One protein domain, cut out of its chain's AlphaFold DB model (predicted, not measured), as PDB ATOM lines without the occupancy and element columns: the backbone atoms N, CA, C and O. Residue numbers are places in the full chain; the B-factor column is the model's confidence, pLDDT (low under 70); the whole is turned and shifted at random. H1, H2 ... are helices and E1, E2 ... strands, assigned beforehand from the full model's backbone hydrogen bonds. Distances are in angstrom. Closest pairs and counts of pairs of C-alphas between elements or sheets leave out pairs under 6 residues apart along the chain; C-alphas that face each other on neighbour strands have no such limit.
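This is residues 4 to 109 of the 121 residues of an uncharacterized protein of Bifidobacterium pseudocatenulatum (UniProt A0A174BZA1). One strongly twisted sheet, E1 E2 E7 E4 E5, curls into a small, loosely closed barrel, with the short pair E3 and E6 in the gap between its edges E1 and E5. The long strand E7 bends midway and joins the hairpin E1 and E2 to the hairpin E4 and E5; H1 packs outside, over E4 and E5. The 106 printed residues hold seven named strands, then one named helix; both sheets are antiparallel. The class is mostly strand, though under half of the residues are in named elements. The whole is compact, with a radius of gyration of the C-alphas of 13.5 A and spans of 35 by 30 by 29 A.

Residues 4 to 25 hold no named element; residues 4 to 5 pair antiparallel with residues 94 to 95 of E7, residues 86 to 96. E1, residues 26 to 33, and E2, residues 36 to 43, form a hairpin, with N 29 and O 40 2.9 A apart, within hydrogen-bond range. E7 bends by 68 degrees at residue 91 and its pairing is staggered. Its residues 86 to 90 pair with E2, with N 39 and O 88 at 2.8 A, and its residues 90 to 96 with E4, residues 61 to 66, with N 63 and O 94 at 2.9 A. E4 and E5, residues 71 to 73, form a hairpin, with N 64 and O 72 at 2.8 A. E3, residues 47 to 49, and E6, residues 81 to 83, are antiparallel neighbours, with N 83 and O 47 at 2.8 A. The closest C-alphas of E1 and E3, Ala 28 and Ser 47, are 6.8 A apart; those of E5 and E6, Leu 72 and Val 81, are 6.2 A apart. E1 and E5 are apart. H1, residues 100 to 107, is on the five-strand sheet at a height of 10.3 A, over E4 and only just over E5, with 3 of its C-alphas there. It runs along the strands, at 11 degrees to E4 on the local plane. In H1 every O i to N i+4 pair is within hydrogen-bond range.

E1 starts at C-alpha 26 (106.317, 113.446, 158.764) and is 22.8 A long; E2 is 23.0 A. E3 has three residues, E4 is 16.7 A long, and E5 and E6 have three residues each. E7, 27.6 A, ends at C-alpha 96 (123.785, 88.830, 160.674). H1, 10.9 A, ends at C-alpha 107 (112.743, 81.253, 170.099).

The C-alphas farthest apart, Gly 25 and Ala 108, are 39.9 A apart. The printed part has no cut. The link from E3 to E4, 11 residues, is long. The mean pLDDT of the printed part is 92.5; residue 76 is under 70.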
ATOM      1  N   ARG A   4     127.968  90.387 163.827       87.56
ATOM      2  CA  ARG A   4     128.952  91.473 163.864       87.56
ATOM      3  C   ARG A   4     128.304  92.759 164.333       87.56
ATOM      4  O   ARG A   4     127.142  93.021 164.008       87.56
ATOM      5  N   ASN A   5     129.046  93.576 165.068       89.38
ATOM      6  CA  ASN A   5     128.605  94.942 165.305       89.38
ATOM      7  C   ASN A   5     128.756  95.738 164.012       89.38
ATOM      8  O   ASN A   5     129.787  95.690 163.354       89.38
ATOM      9  N   LEU A   6     127.701  96.453 163.617       89.50
ATOM     10  CA  LEU A   6     127.773  97.321 162.432       89.50
ATOM     11  C   LEU A   6     128.351  98.700 162.758       89.50
ATOM     12  O   LEU A   6     128.481  99.549 161.879       89.50
ATOM     13  N   TYR A   7     128.685  98.913 164.025       88.00
ATOM     14  CA  TYR A   7     129.226 100.140 164.560       88.00
ATOM     15  C   TYR A   7     130.395  99.836 165.493       88.00
ATOM     16  O   TYR A   7     130.318  98.927 166.314       88.00
ATOM     17  N   ASP A   8     131.448 100.637 165.363       86.00
ATOM     18  CA  ASP A   8     132.611 100.658 166.249       86.00
ATOM     19  C   ASP A   8     132.894 102.122 166.648       86.00
ATOM     20  O   ASP A   8     133.082 102.951 165.749       86.00
ATOM     21  N   PRO A   9     132.787 102.518 167.930       87.62
ATOM     22  CA  PRO A   9     132.374 101.701 169.074       87.62
ATOM     23  C   PRO A   9     130.917 101.219 168.948       87.62
ATOM     24  O   PRO A   9     130.115 101.850 168.256       87.62
ATOM     25  N   PRO A  10     130.539 100.102 169.593       88.69
ATOM     26  CA  PRO A  10     129.261  99.448 169.316       88.69
ATOM     27  C   PRO A  10     128.053 100.058 170.033       88.69
ATOM     28  O   PRO A  10     126.919  99.802 169.630       88.69
ATOM     29  N   ALA A  11     128.250 100.843 171.094       91.88
ATOM     30  CA  ALA A  11     127.147 101.506 171.777       91.88
ATOM     31  C   ALA A  11     126.779 102.808 171.055       91.88
ATOM     32  O   ALA A  11     127.637 103.637 170.765       91.88
ATOM     33  N   LEU A  12     125.487 103.010 170.785       93.56
ATOM     34  CA  LEU A  12     125.023 104.165 170.008       93.56
ATOM     35  C   LEU A  12     125.243 105.506 170.712       93.56
ATOM     36  O   LEU A  12     125.375 106.515 170.032       93.56
ATOM     37  N   LYS A  13     125.330 105.515 172.047       94.50
ATOM     38  CA  LYS A  13     125.645 106.721 172.827       94.50
ATOM     39  C   LYS A  13     127.052 107.278 172.574       94.50
ATOM     40  O   LYS A  13     127.303 108.443 172.845       94.50
ATOM     41  N   ASP A  14     127.956 106.460 172.037       93.25
ATOM     42  CA  ASP A  14     129.356 106.825 171.811       93.25
ATOM     43  C   ASP A  14     129.600 107.258 170.349       93.25
ATOM     44  O   ASP A  14     130.724 107.207 169.851       93.25
ATOM     45  N   ARG A  15     128.535 107.616 169.609       88.50
ATOM     46  CA  ARG A  15     128.574 107.864 168.155       88.50
ATOM     47  C   ARG A  15     127.708 109.050 167.752       88.50
ATOM     48  O   ARG A  15     126.942 109.565 168.549       88.50
ATOM     49  N   ALA A  16     127.800 109.457 166.486       91.69
ATOM     50  CA  ALA A  16     126.868 110.422 165.911       91.69
ATOM     51  C   ALA A  16     125.434 109.847 165.852       91.69
ATOM     52  O   ALA A  16     125.269 108.646 165.602       91.69
ATOM     53  N   PRO A  17     124.399 110.685 166.052       92.62
ATOM     54  CA  PRO A  17     123.014 110.238 166.024       92.62
ATOM     55  C   PRO A  17     122.609 109.784 164.618       92.62
ATOM     56  O   PRO A  17     122.991 110.386 163.613       92.62
ATOM     57  N   VAL A  18     121.826 108.708 164.548       92.19
ATOM     58  CA  VAL A  18     121.300 108.177 163.284       92.19
ATOM     59  C   VAL A  18     119.897 108.725 163.084       92.19
ATOM     60  O   VAL A  18     119.051 108.604 163.970       92.19
ATOM     61  N   VAL A  19     119.647 109.354 161.939       94.06
ATOM     62  CA  VAL A  19     118.352 109.967 161.619       94.06
ATOM     63  C   VAL A  19     117.607 109.059 160.633       94.06
ATOM     64  O   VAL A  19     118.162 108.739 159.578       94.06
ATOM     65  N   PRO A  20     116.380 108.608 160.947       94.94
ATOM     66  CA  PRO A  20     115.535 107.912 159.983       94.94
ATOM     67  C   PRO A  20     115.204 108.785 158.770       94.94
ATOM     68  O   PRO A  20     115.085 110.002 158.876       94.94
ATOM     69  N   TRP A  21     114.945 108.149 157.633       95.88
ATOM     70  CA  TRP A  21     114.246 108.813 156.543       95.88
ATOM     71  C   TRP A  21     112.772 108.990 156.915       95.88
ATOM     72  O   TRP A  21     112.118 108.025 157.321       95.88
ATOM     73  N   ALA A  22     112.252 110.204 156.761       96.44
ATOM     74  CA  ALA A  22     110.843 110.511 156.966       96.44
ATOM     75  C   ALA A  22     110.162 110.753 155.607       96.44
ATOM     76  O   ALA A  22     110.703 111.514 154.801       96.44
ATOM     77  N   PRO A  23     109.002 110.128 155.338       94.62
ATOM     78  CA  PRO A  23     108.182 110.468 154.181       94.62
ATOM     79  C   PRO A  23     107.523 111.844 154.349       94.62
ATOM     80  O   PRO A  23     107.472 112.399 155.450       94.62
ATOM     81  N   ASP A  24     106.945 112.354 153.261       94.25
ATOM     82  CA  ASP A  24     106.164 113.591 153.273       94.25
ATOM     83  C   ASP A  24     105.053 113.554 154.339       94.25
ATOM     84  O   ASP A  24     104.429 112.520 154.606       94.25
ATOM     85  N   GLY A  25     104.825 114.701 154.984       91.19
ATOM     86  CA  GLY A  25     103.880 114.815 156.099       91.19
ATOM     87  C   GLY A  25     104.388 114.222 157.420       91.19
ATOM     88  O   GLY A  25     103.619 114.059 158.365       91.19
ATOM     89  N   SER A  26     105.672 113.868 157.518       95.88
ATOM     90  CA  SER A  26     106.317 113.446 158.764       95.88
ATOM     91  C   SER A  26     107.704 114.053 158.912       95.88
ATOM     92  O   SER A  26     108.305 114.529 157.953       95.88
ATOM     93  N   SER A  27     108.217 114.058 160.137       97.00
ATOM     94  CA  SER A  27     109.595 114.447 160.413       97.00
ATOM     95  C   SER A  27     110.237 113.468 161.382       97.00
ATOM     96  O   SER A  27     109.577 112.925 162.269       97.00
ATOM     97  N   ALA A  28     111.535 113.248 161.202       97.38
ATOM     98  CA  ALA A  28     112.349 112.442 162.089       97.38
ATOM     99  C   ALA A  28     113.574 113.253 162.505       97.38
ATOM    100  O   ALA A  28     114.225 113.897 161.684       97.38
ATOM    101  N   SER A  29     113.888 113.216 163.791       97.44
ATOM    102  CA  SER A  29     115.097 113.807 164.354       97.44
ATOM    103  C   SER A  29     115.714 112.832 165.338       97.44
ATOM    104  O   SER A  29     115.044 111.914 165.822       97.44
ATOM    105  N   SER A  30     116.994 113.013 165.636       97.56
ATOM    106  CA  SER A  30     117.642 112.219 166.662       97.56
ATOM    107  C   SER A  30     118.722 112.988 167.396       97.56
ATOM    108  O   SER A  30     119.271 113.973 166.901       97.56
ATOM    109  N   LYS A  31     118.998 112.538 168.615       97.56
ATOM    110  CA  LYS A  31     120.049 113.072 169.475       97.56
ATOM    111  C   LYS A  31     120.681 111.945 170.276       97.56
ATOM    112  O   LYS A  31     120.067 110.910 170.530       97.56
ATOM    113  N   ILE A  32     121.910 112.181 170.698       97.62
ATOM    114  CA  ILE A  32     122.617 111.283 171.597       97.62
ATOM    115  C   ILE A  32     122.292 111.649 173.038       97.62
ATOM    116  O   ILE A  32     122.220 112.824 173.392       97.62
ATOM    117  N   THR A  33     122.079 110.621 173.845       96.81
ATOM    118  CA  THR A  33     121.825 110.695 175.282       96.81
ATOM    119  C   THR A  33     122.708 109.669 175.986       96.81
ATOM    120  O   THR A  33     123.230 108.754 175.343       96.81
ATOM    121  N   ASP A  34     122.800 109.746 177.313       95.38
ATOM    122  CA  ASP A  34     123.512 108.740 178.117       95.38
ATOM    123  C   ASP A  34     122.937 107.320 177.946       95.38
ATOM    124  O   ASP A  34     123.620 106.322 178.195       95.38
ATOM    125  N   GLU A  35     121.687 107.222 177.488       94.25
ATOM    126  CA  GLU A  35     120.949 105.976 177.304       94.25
ATOM    127  C   GLU A  35     121.074 105.394 175.889       94.25
ATOM    128  O   GLU A  35     120.742 104.228 175.684       94.25
ATOM    129  N   GLY A  36     121.547 106.171 174.909       96.12
ATOM    130  CA  GLY A  36     121.621 105.764 173.504       96.12
ATOM    131  C   GLY A  36     121.258 106.876 172.521       96.12
ATOM    132  O   GLY A  36     121.253 108.060 172.855       96.12
ATOM    133  N   CYS A  37     120.939 106.479 171.289       97.19
ATOM    134  CA  CYS A  37     120.411 107.371 170.263       97.19
ATOM    135  C   CYS A  37     118.888 107.470 170.421       97.19
ATOM    136  O   CYS A  37     118.162 106.527 170.097       97.19
ATOM    137  N   GLU A  38     118.409 108.604 170.924       98.25
ATOM    138  CA  GLU A  38     116.986 108.925 170.989       98.25
ATOM    139  C   GLU A  38     116.528 109.417 169.617       98.25
ATOM    140  O   GLU A  38     117.106 110.351 169.061       98.25
ATOM    141  N   ILE A  39     115.505 108.774 169.069       98.00
ATOM    142  CA  ILE A  39     114.867 109.116 167.804       98.00
ATOM    143  C   ILE A  39     113.451 109.589 168.106       98.00
ATOM    144  O   ILE A  39     112.682 108.873 168.749       98.00
ATOM    145  N   THR A  40     113.101 110.757 167.581       98.12
ATOM    146  CA  THR A  40     111.757 111.327 167.667       98.12
ATOM    147  C   THR A  40     111.167 111.418 166.272       98.12
ATOM    148  O   THR A  40     111.714 112.113 165.412       98.12
ATOM    149  N   VAL A  41     110.041 110.739 166.063       97.94
ATOM    150  CA  VAL A  41     109.243 110.807 164.834       97.94
ATOM    151  C   VAL A  41     107.928 111.515 165.132       97.94
ATOM    152  O   VAL A  41     107.244 111.179 166.098       97.94
ATOM    153  N   THR A  42     107.563 112.488 164.299       97.56
ATOM    154  CA  THR A  42     106.291 113.223 164.379       97.56
ATOM    155  C   THR A  42     105.592 113.254 163.020       97.56
ATOM    156  O   THR A  42     106.235 113.046 161.990       97.56
ATOM    157  N   GLY A  43     104.286 113.533 163.016       94.69
ATOM    158  CA  GLY A  43     103.439 113.509 161.822       94.69
ATOM    159  C   GLY A  43     102.522 112.290 161.791       94.69
ATOM    160  O   GLY A  43     102.247 111.693 162.831       94.69
ATOM    161  N   GLU A  44     102.034 111.945 160.602       90.88
ATOM    162  CA  GLU A  44     101.021 110.894 160.412       90.88
ATOM    163  C   GLU A  44     101.602 109.557 159.925       90.88
ATOM    164  O   GLU A  44     100.945 108.521 160.026       90.88
ATOM    165  N   ASN A  45     102.840 109.552 159.421       92.38
ATOM    166  CA  ASN A  45     103.441 108.405 158.746       92.38
ATOM    167  C   ASN A  45     104.607 107.795 159.539       92.38
ATOM    168  O   ASN A  45     105.265 108.424 160.367       92.38
ATOM    169  N   THR A  46     104.886 106.526 159.245       93.50
ATOM    170  CA  THR A  46     106.046 105.805 159.791       93.50
ATOM    171  C   THR A  46     107.324 106.238 159.076       93.50
ATOM    172  O   THR A  46     107.372 106.267 157.846       93.50
ATOM    173  N   SER A  47     108.372 106.528 159.848       96.19
ATOM    174  CA  SER A  47     109.714 106.784 159.314       96.19
ATOM    175  C   SER A  47     110.523 105.489 159.224       96.19
ATOM    176  O   SER A  47     110.193 104.489 159.859       96.19
ATOM    177  N   TRP A  48     111.599 105.490 158.441       95.81
ATOM    178  CA  TRP A  48     112.372 104.288 158.133       95.81
ATOM    179  C   TRP A  48     113.843 104.473 158.462       95.81
ATOM    180  O   TRP A  48     114.516 105.357 157.933       95.81
ATOM    181  N   LEU A  49     114.358 103.614 159.337       95.12
ATOM    182  CA  LEU A  49     115.759 103.624 159.728       95.12
ATOM    183  C   LEU A  49     116.541 102.617 158.888       95.12
ATOM    184  O   LEU A  49     116.162 101.449 158.774       95.12
ATOM    185  N   TYR A  50     117.651 103.077 158.319       92.06
ATOM    186  CA  TYR A  50     118.537 102.280 157.479       92.06
ATOM    187  C   TYR A  50     119.783 101.878 158.278       92.06
ATOM    188  O   TYR A  50     120.283 102.684 159.065       92.06
ATOM    189  N   PRO A  51     120.326 100.662 158.082       89.50
ATOM    190  CA  PRO A  51     121.653 100.339 158.593       89.50
ATOM    191  C   PRO A  51     122.718 101.196 157.889       89.50
ATOM    192  O   PRO A  51     122.475 101.678 156.775       89.50
ATOM    193  N   PRO A  52     123.901 101.364 158.504       88.00
ATOM    194  CA  PRO A  52     124.959 102.198 157.953       88.00
ATOM    195  C   PRO A  52     125.437 101.722 156.580       88.00
ATOM    196  O   PRO A  52     125.367 100.537 156.237       88.00
ATOM    197  N   THR A  53     125.950 102.675 155.806       85.56
ATOM    198  CA  THR A  53     126.641 102.447 154.537       85.56
ATOM    199  C   THR A  53     128.137 102.780 154.686       85.56
ATOM    200  O   THR A  53     128.472 103.709 155.421       85.56
ATOM    201  N   PRO A  54     129.048 102.051 154.008       87.44
ATOM    202  CA  PRO A  54     128.797 100.841 153.224       87.44
ATOM    203  C   PRO A  54     128.388  99.655 154.112       87.44
ATOM    204  O   PRO A  54     128.792  99.547 155.268       87.44
ATOM    205  N   ARG A  55     127.555  98.764 153.565       86.19
ATOM    206  CA  ARG A  55     127.125  97.551 154.270       86.19
ATOM    207  C   ARG A  55     128.201  96.477 154.107       86.19
ATOM    208  O   ARG A  55     128.680  96.308 152.989       86.19
ATOM    209  N   PRO A  56     128.555  95.735 155.167       83.31
ATOM    210  CA  PRO A  56     129.472  94.612 155.037       83.31
ATOM    211  C   PRO A  56     128.939  93.538 154.083       83.31
ATOM    212  O   PRO A  56     127.741  93.243 154.084       83.31
ATOM    213  N   ASP A  57     129.838  92.891 153.343       84.38
ATOM    214  CA  ASP A  57     129.471  91.789 152.456       84.38
ATOM    215  C   ASP A  57     128.829  90.625 153.220       84.38
ATOM    216  O   ASP A  57     129.186  90.301 154.366       84.38
ATOM    217  N   GLY A  58     127.849  89.999 152.565       86.19
ATOM    218  CA  GLY A  58     127.092  88.877 153.111       86.19
ATOM    219  C   GLY A  58     126.152  89.250 154.258       86.19
ATOM    220  O   GLY A  58     125.748  88.366 154.999       86.19
ATOM    221  N   LEU A  59     125.824  90.532 154.460       89.62
ATOM    222  CA  LEU A  59     124.838  90.954 155.457       89.62
ATOM    223  C   LEU A  59     123.419  90.529 155.036       89.62
ATOM    224  O   LEU A  59     122.821  91.133 154.148       89.62
ATOM    225  N   ALA A  60     122.874  89.511 155.700       91.81
ATOM    226  CA  ALA A  60     121.548  88.957 155.439       91.81
ATOM    227  C   ALA A  60     120.435  89.627 156.259       91.81
ATOM    228  O   ALA A  60     119.311  89.745 155.774       91.81
ATOM    229  N   ASN A  61     120.711  90.050 157.500       93.25
ATOM    230  CA  ASN A  61     119.753  90.819 158.298       93.25
ATOM    231  C   ASN A  61     120.426  91.715 159.354       93.25
ATOM    232  O   ASN A  61     121.628  91.613 159.593       93.25
ATOM    233  N   VAL A  62     119.649  92.585 160.002       93.88
ATOM    234  CA  VAL A  62     120.077  93.441 161.114       93.88
ATOM    235  C   VAL A  62     119.083  93.396 162.270       93.88
ATOM    236  O   VAL A  62     117.891  93.160 162.068       93.88
ATOM    237  N   ALA A  63     119.570  93.676 163.475       95.00
ATOM    238  CA  ALA A  63     118.737  93.904 164.647       95.00
ATOM    239  C   ALA A  63     119.206  95.157 165.395       95.00
ATOM    240  O   ALA A  63     120.381  95.280 165.749       95.00
ATOM    241  N   TRP A  64     118.273  96.072 165.649       95.69
ATOM    242  CA  TRP A  64     118.467  97.235 166.507       95.69
ATOM    243  C   TRP A  64     117.906  96.936 167.889       95.69
ATOM    244  O   TRP A  64     116.769  96.483 168.014       95.69
ATOM    245  N   GLN A  65     118.686  97.206 168.929       95.69
ATOM    246  CA  GLN A  65     118.240  97.069 170.308       95.69
ATOM    247  C   GLN A  65     117.606  98.375 170.781       95.69
ATOM    248  O   GLN A  65     118.233  99.433 170.704       95.69
ATOM    249  N   LYS A  66     116.378  98.291 171.296       95.88
ATOM    250  CA  LYS A  66     115.727  99.379 172.023       95.88
ATOM    251  C   LYS A  66     116.163  99.374 173.490       95.88
ATOM    252  O   LYS A  66     116.539  98.335 174.036       95.88
ATOM    253  N   LYS A  67     116.067 100.528 174.151       95.00
ATOM    254  CA  LYS A  67     116.359 100.680 175.589       95.00
ATOM    255  C   LYS A  67     115.535  99.733 176.471       95.00
ATOM    256  O   LYS A  67     116.043  99.240 177.470       95.00
ATOM    257  N   ASP A  68     114.289  99.460 176.092       91.50
ATOM    258  CA  ASP A  68     113.380  98.553 176.808       91.50
ATOM    259  C   ASP A  68     113.752  97.059 176.679       91.50
ATOM    260  O   ASP A  68     113.052  96.201 177.209       91.50
ATOM    261  N   GLY A  69     114.847  96.735 175.982       87.25
ATOM    262  CA  GLY A  69     115.318  95.369 175.763       87.25
ATOM    263  C   GLY A  69     114.660  94.661 174.579       87.25
ATOM    264  O   GLY A  69     115.112  93.583 174.202       87.25
ATOM    265  N   LEU A  70     113.643  95.264 173.954       92.00
ATOM    266  CA  LEU A  70     113.037  94.748 172.730       92.00
ATOM    267  C   LEU A  70     113.895  95.092 171.505       92.00
ATOM    268  O   LEU A  70     114.819  95.908 171.554       92.00
ATOM    269  N   TYR A  71     113.557  94.484 170.370       93.81
ATOM    270  CA  TYR A  71     114.356  94.575 169.152       93.81
ATOM    271  C   TYR A  71     113.530  95.030 167.954       93.81
ATOM    272  O   TYR A  71     112.366  94.654 167.814       93.81
ATOM    273  N   LEU A  72     114.156  95.797 167.062       95.06
ATOM    274  CA  LEU A  72     113.654  96.064 165.718       95.06
ATOM    275  C   LEU A  72     114.486  95.252 164.729       95.06
ATOM    276  O   LEU A  72     115.703  95.426 164.655       95.06
ATOM    277  N   VAL A  73     113.842  94.364 163.978       94.44
ATOM    278  CA  VAL A  73     114.512  93.472 163.023       94.44
ATOM    279  C   VAL A  73     114.310  93.993 161.607       94.44
ATOM    280  O   VAL A  73     113.196  94.360 161.234       94.44
ATOM    281  N   GLY A  74     115.394  94.025 160.831       93.06
ATOM    282  CA  GLY A  74     115.388  94.496 159.452       93.06
ATOM    283  C   GLY A  74     114.402  93.730 158.570       93.06
ATOM    284  O   GLY A  74     114.250  92.507 158.665       93.06
ATOM    285  N   LEU A  75     113.745  94.460 157.670       89.38
ATOM    286  CA  LEU A  75     112.936  93.859 156.617       89.38
ATOM    287  C   LEU A  75     113.839  93.203 155.562       89.38
ATOM    288  O   LEU A  75     114.843  93.781 155.141       89.38
ATOM    289  N   ARG A  76     113.445  92.012 155.085       67.69
ATOM    290  CA  ARG A  76     114.250  91.167 154.176       67.69
ATOM    291  C   ARG A  76     114.729  91.869 152.897       67.69
ATOM    292  O   ARG A  76     115.756  91.478 152.359       67.69
ATOM    293  N   ASN A  77     114.013  92.882 152.412       74.62
ATOM    294  CA  ASN A  77     114.264  93.453 151.085       74.62
ATOM    295  C   ASN A  77     115.308  94.580 151.081       74.62
ATOM    296  O   ASN A  77     115.880  94.882 150.040       74.62
ATOM    297  N   ASN A  78     115.547  95.237 152.216       82.38
ATOM    298  CA  ASN A  78     116.411  96.423 152.273       82.38
ATOM    299  C   ASN A  78     117.063  96.667 153.645       82.38
ATOM    300  O   ASN A  78     117.790  97.657 153.784       82.38
ATOM    301  N   LEU A  79     116.842  95.772 154.619       92.00
ATOM    302  CA  LEU A  79     117.338  95.837 155.997       92.00
ATOM    303  C   LEU A  79     116.795  97.016 156.816       92.00
ATOM    304  O   LEU A  79     117.282  97.266 157.917       92.00
ATOM    305  N   THR A  80     115.809  97.755 156.302       93.62
ATOM    306  CA  THR A  80     115.239  98.891 157.033       93.62
ATOM    307  C   THR A  80     114.344  98.417 158.157       93.62
ATOM    308  O   THR A  80     113.702  97.372 158.033       93.62
ATOM    309  N   VAL A  81     114.242  99.222 159.209       95.94
ATOM    310  CA  VAL A  81     113.256  99.020 160.271       95.94
ATOM    311  C   VAL A  81     112.276 100.191 160.325       95.94
ATOM    312  O   VAL A  81     112.700 101.340 160.158       95.94
ATOM    313  N   PRO A  82     110.977  99.925 160.542       95.19
ATOM    314  CA  PRO A  82     110.007 100.983 160.769       95.19
ATOM    315  C   PRO A  82     110.246 101.627 162.139       95.19
ATOM    316  O   PRO A  82     110.443 100.931 163.136       95.19
ATOM    317  N   ILE A  83     110.189 102.955 162.186       96.25
ATOM    318  CA  ILE A  83     110.156 103.752 163.411       96.25
ATOM    319  C   ILE A  83     108.809 104.486 163.437       96.25
ATOM    320  O   ILE A  83     108.627 105.453 162.686       96.25
ATOM    321  N   PRO A  84     107.836 104.005 164.234       94.56
ATOM    322  CA  PRO A  84     106.535 104.651 164.344       94.56
ATOM    323  C   PRO A  84     106.654 106.012 165.039       94.56
ATOM    324  O   PRO A  84     107.658 106.317 165.684       94.56
ATOM    325  N   VAL A  85     105.597 106.817 164.917       96.31
ATOM    326  CA  VAL A  85     105.463 108.114 165.591       96.31
ATOM    327  C   VAL A  85     105.674 107.962 167.100       96.31
ATOM    328  O   VAL A  85     105.153 107.035 167.723       96.31
ATOM    329  N   GLY A  86     106.426 108.894 167.683       96.88
ATOM    330  CA  GLY A  86     106.804 108.892 169.091       96.88
ATOM    331  C   GLY A  86     108.316 108.903 169.297       96.88
ATOM    332  O   GLY A  86     109.086 109.260 168.402       96.88
ATOM    333  N   VAL A  87     108.729 108.530 170.509       97.06
ATOM    334  CA  VAL A  87     110.136 108.498 170.928       97.06
ATOM    335  C   VAL A  87     110.600 107.052 171.050       97.06
ATOM    336  O   VAL A  87     109.996 106.251 171.761       97.06
ATOM    337  N   THR A  88     111.694 106.721 170.372       97.50
ATOM    338  CA  THR A  88     112.372 105.423 170.469       97.50
ATOM    339  C   THR A  88     113.834 105.649 170.820       97.50
ATOM    340  O   THR A  88     114.529 106.379 170.125       97.50
ATOM    341  N   VAL A  89     114.329 104.992 171.869       97.81
ATOM    342  CA  VAL A  89     115.754 105.030 172.230       97.81
ATOM    343  C   VAL A  89     116.419 103.739 171.780       97.81
ATOM    344  O   VAL A  89     116.028 102.655 172.220       97.81
ATOM    345  N   LEU A  90     117.419 103.856 170.907       97.06
ATOM    346  CA  LEU A  90     118.214 102.740 170.402       97.06
ATOM    347  C   LEU A  90     119.582 102.708 171.076       97.06
ATOM    348  O   LEU A  90     120.250 103.733 171.202       97.06
ATOM    349  N   THR A  91     120.033 101.518 171.458       95.62
ATOM    350  CA  THR A  91     121.273 101.345 172.227       95.62
ATOM    351  C   THR A  91     122.389 100.676 171.431       95.62
ATOM    352  O   THR A  91     123.562 100.983 171.658       95.62
ATOM    353  N   ARG A  92     122.056  99.788 170.482       94.19
ATOM    354  CA  ARG A  92     123.033  99.010 169.698       94.19
ATOM    355  C   ARG A  92     122.442  98.488 168.382       94.19
ATOM    356  O   ARG A  92     121.225  98.363 168.253       94.19
ATOM    357  N   LEU A  93     123.316  98.152 167.431       93.62
ATOM    358  CA  LEU A  93     122.993  97.532 166.145       93.62
ATOM    359  C   LEU A  93     123.936  96.357 165.844       93.62
ATOM    360  O   LEU A  93     125.153  96.541 165.783       93.62
ATOM    361  N   CYS A  94     123.369  95.184 165.555       93.00
ATOM    362  CA  CYS A  94     124.113  94.040 165.027       93.00
ATOM    363  C   CYS A  94     123.643  93.645 163.627       93.00
ATOM    364  O   CYS A  94     122.468  93.778 163.281       93.00
ATOM    365  N   GLY A  95     124.578  93.117 162.845       92.44
ATOM    366  CA  GLY A  95     124.351  92.504 161.548       92.44
ATOM    367  C   GLY A  95     124.569  90.995 161.594       92.44
ATOM    368  O   GLY A  95     125.410  90.499 162.344       92.44
ATOM    369  N   PHE A  96     123.824  90.285 160.757       92.12
ATOM    370  CA  PHE A  96     123.785  88.830 160.674       92.12
ATOM    371  C   PHE A  96     124.127  88.384 159.261       92.12
ATOM    372  O   PHE A  96     123.559  88.910 158.305       92.12
ATOM    373  N   ASP A  97     125.026  87.411 159.121       90.81
ATOM    374  CA  ASP A  97     125.289  86.751 157.833       90.81
ATOM    375  C   ASP A  97     124.210  85.721 157.442       90.81
ATOM    376  O   ASP A  97     124.109  85.340 156.280       90.81
ATOM    377  N   ASP A  98     123.370  85.319 158.400       90.19
ATOM    378  CA  ASP A  98     122.210  84.452 158.212       90.19
ATOM    379  C   ASP A  98     121.026  84.969 159.045       90.19
ATOM    380  O   ASP A  98     121.054  84.989 160.278       90.19
ATOM    381  N   GLY A  99     119.960  85.388 158.359       86.88
ATOM    382  CA  GLY A  99     118.758  85.927 158.995       86.88
ATOM    383  C   GLY A  99     117.980  84.913 159.842       86.88
ATOM    384  O   GLY A  99     117.222  85.332 160.715       86.88
ATOM    385  N   SER A 100     118.166  83.602 159.629       90.94
ATOM    386  CA  SER A 100     117.511  82.553 160.426       90.94
ATOM    387  C   SER A 100     117.989  82.529 161.882       90.94
ATOM    388  O   SER A 100     117.225  82.152 162.774       90.94
ATOM    389  N   LEU A 101     119.210  83.016 162.147       89.81
ATOM    390  CA  LEU A 101     119.761  83.092 163.498       89.81
ATOM    391  C   LEU A 101     118.938  84.003 164.411       89.81
ATOM    392  O   LEU A 101     118.769  83.689 165.584       89.81
ATOM    393  N   ILE A 102     118.391  85.101 163.881       90.25
ATOM    394  CA  ILE A 102     117.539  86.009 164.663       90.25
ATOM    395  C   ILE A 102     116.330  85.242 165.209       90.25
ATOM    396  O   ILE A 102     116.061  85.296 166.406       90.25
ATOM    397  N   THR A 103     115.643  84.481 164.352       90.56
ATOM    398  CA  THR A 103     114.494  83.658 164.756       90.56
ATOM    399  C   THR A 103     114.891  82.597 165.781       90.56
ATOM    400  O   THR A 103     114.186  82.414 166.771       90.56
ATOM    401  N   LEU A 104     116.021  81.912 165.580       92.88
ATOM    402  CA  LEU A 104     116.507  80.892 166.515       92.88
ATOM    403  C   LEU A 104     116.786  81.472 167.908       92.88
ATOM    404  O   LEU A 104     116.350  80.903 168.906       92.88
ATOM    405  N   LEU A 105     117.468  82.618 167.976       91.69
ATOM    406  CA  LEU A 105     117.773  83.304 169.233       91.69
ATOM    407  C   LEU A 105     116.501  83.768 169.947       91.69
ATOM    408  O   LEU A 105     116.355  83.531 171.144       91.69
ATOM    409  N   GLN A 106     115.549  84.354 169.214       90.75
ATOM    410  CA  GLN A 106     114.261  84.771 169.774       90.75
ATOM    411  C   GLN A 106     113.478  83.590 170.351       90.75
ATOM    412  O   GLN A 106     112.984  83.678 171.472       90.75
ATOM    413  N   ASN A 107     113.417  82.466 169.629       92.81
ATOM    414  CA  ASN A 107     112.743  81.253 170.099       92.81
ATOM    415  C   ASN A 107     113.407  80.659 171.350       92.81
ATOM    416  O   ASN A 107     112.728  80.052 172.174       92.81
ATOM    417  N   ALA A 108     114.720  80.843 171.505       93.31
ATOM    418  CA  ALA A 108     115.472  80.422 172.683       93.31
ATOM    419  C   ALA A 108     115.416  81.432 173.849       93.31
ATOM    420  O   ALA A 108     116.004  81.175 174.898       93.31
ATOM    421  N   GLY A 109     114.755  82.585 173.681       89.88
ATOM    422  CA  GLY A 109     114.750  83.664 174.675       89.88
ATOM    423  C   GLY A 109     116.119  84.328 174.868       89.88
ATOM    424  O   GLY A 109     116.382  84.913 175.917       89.88
TER     425      GLY A 109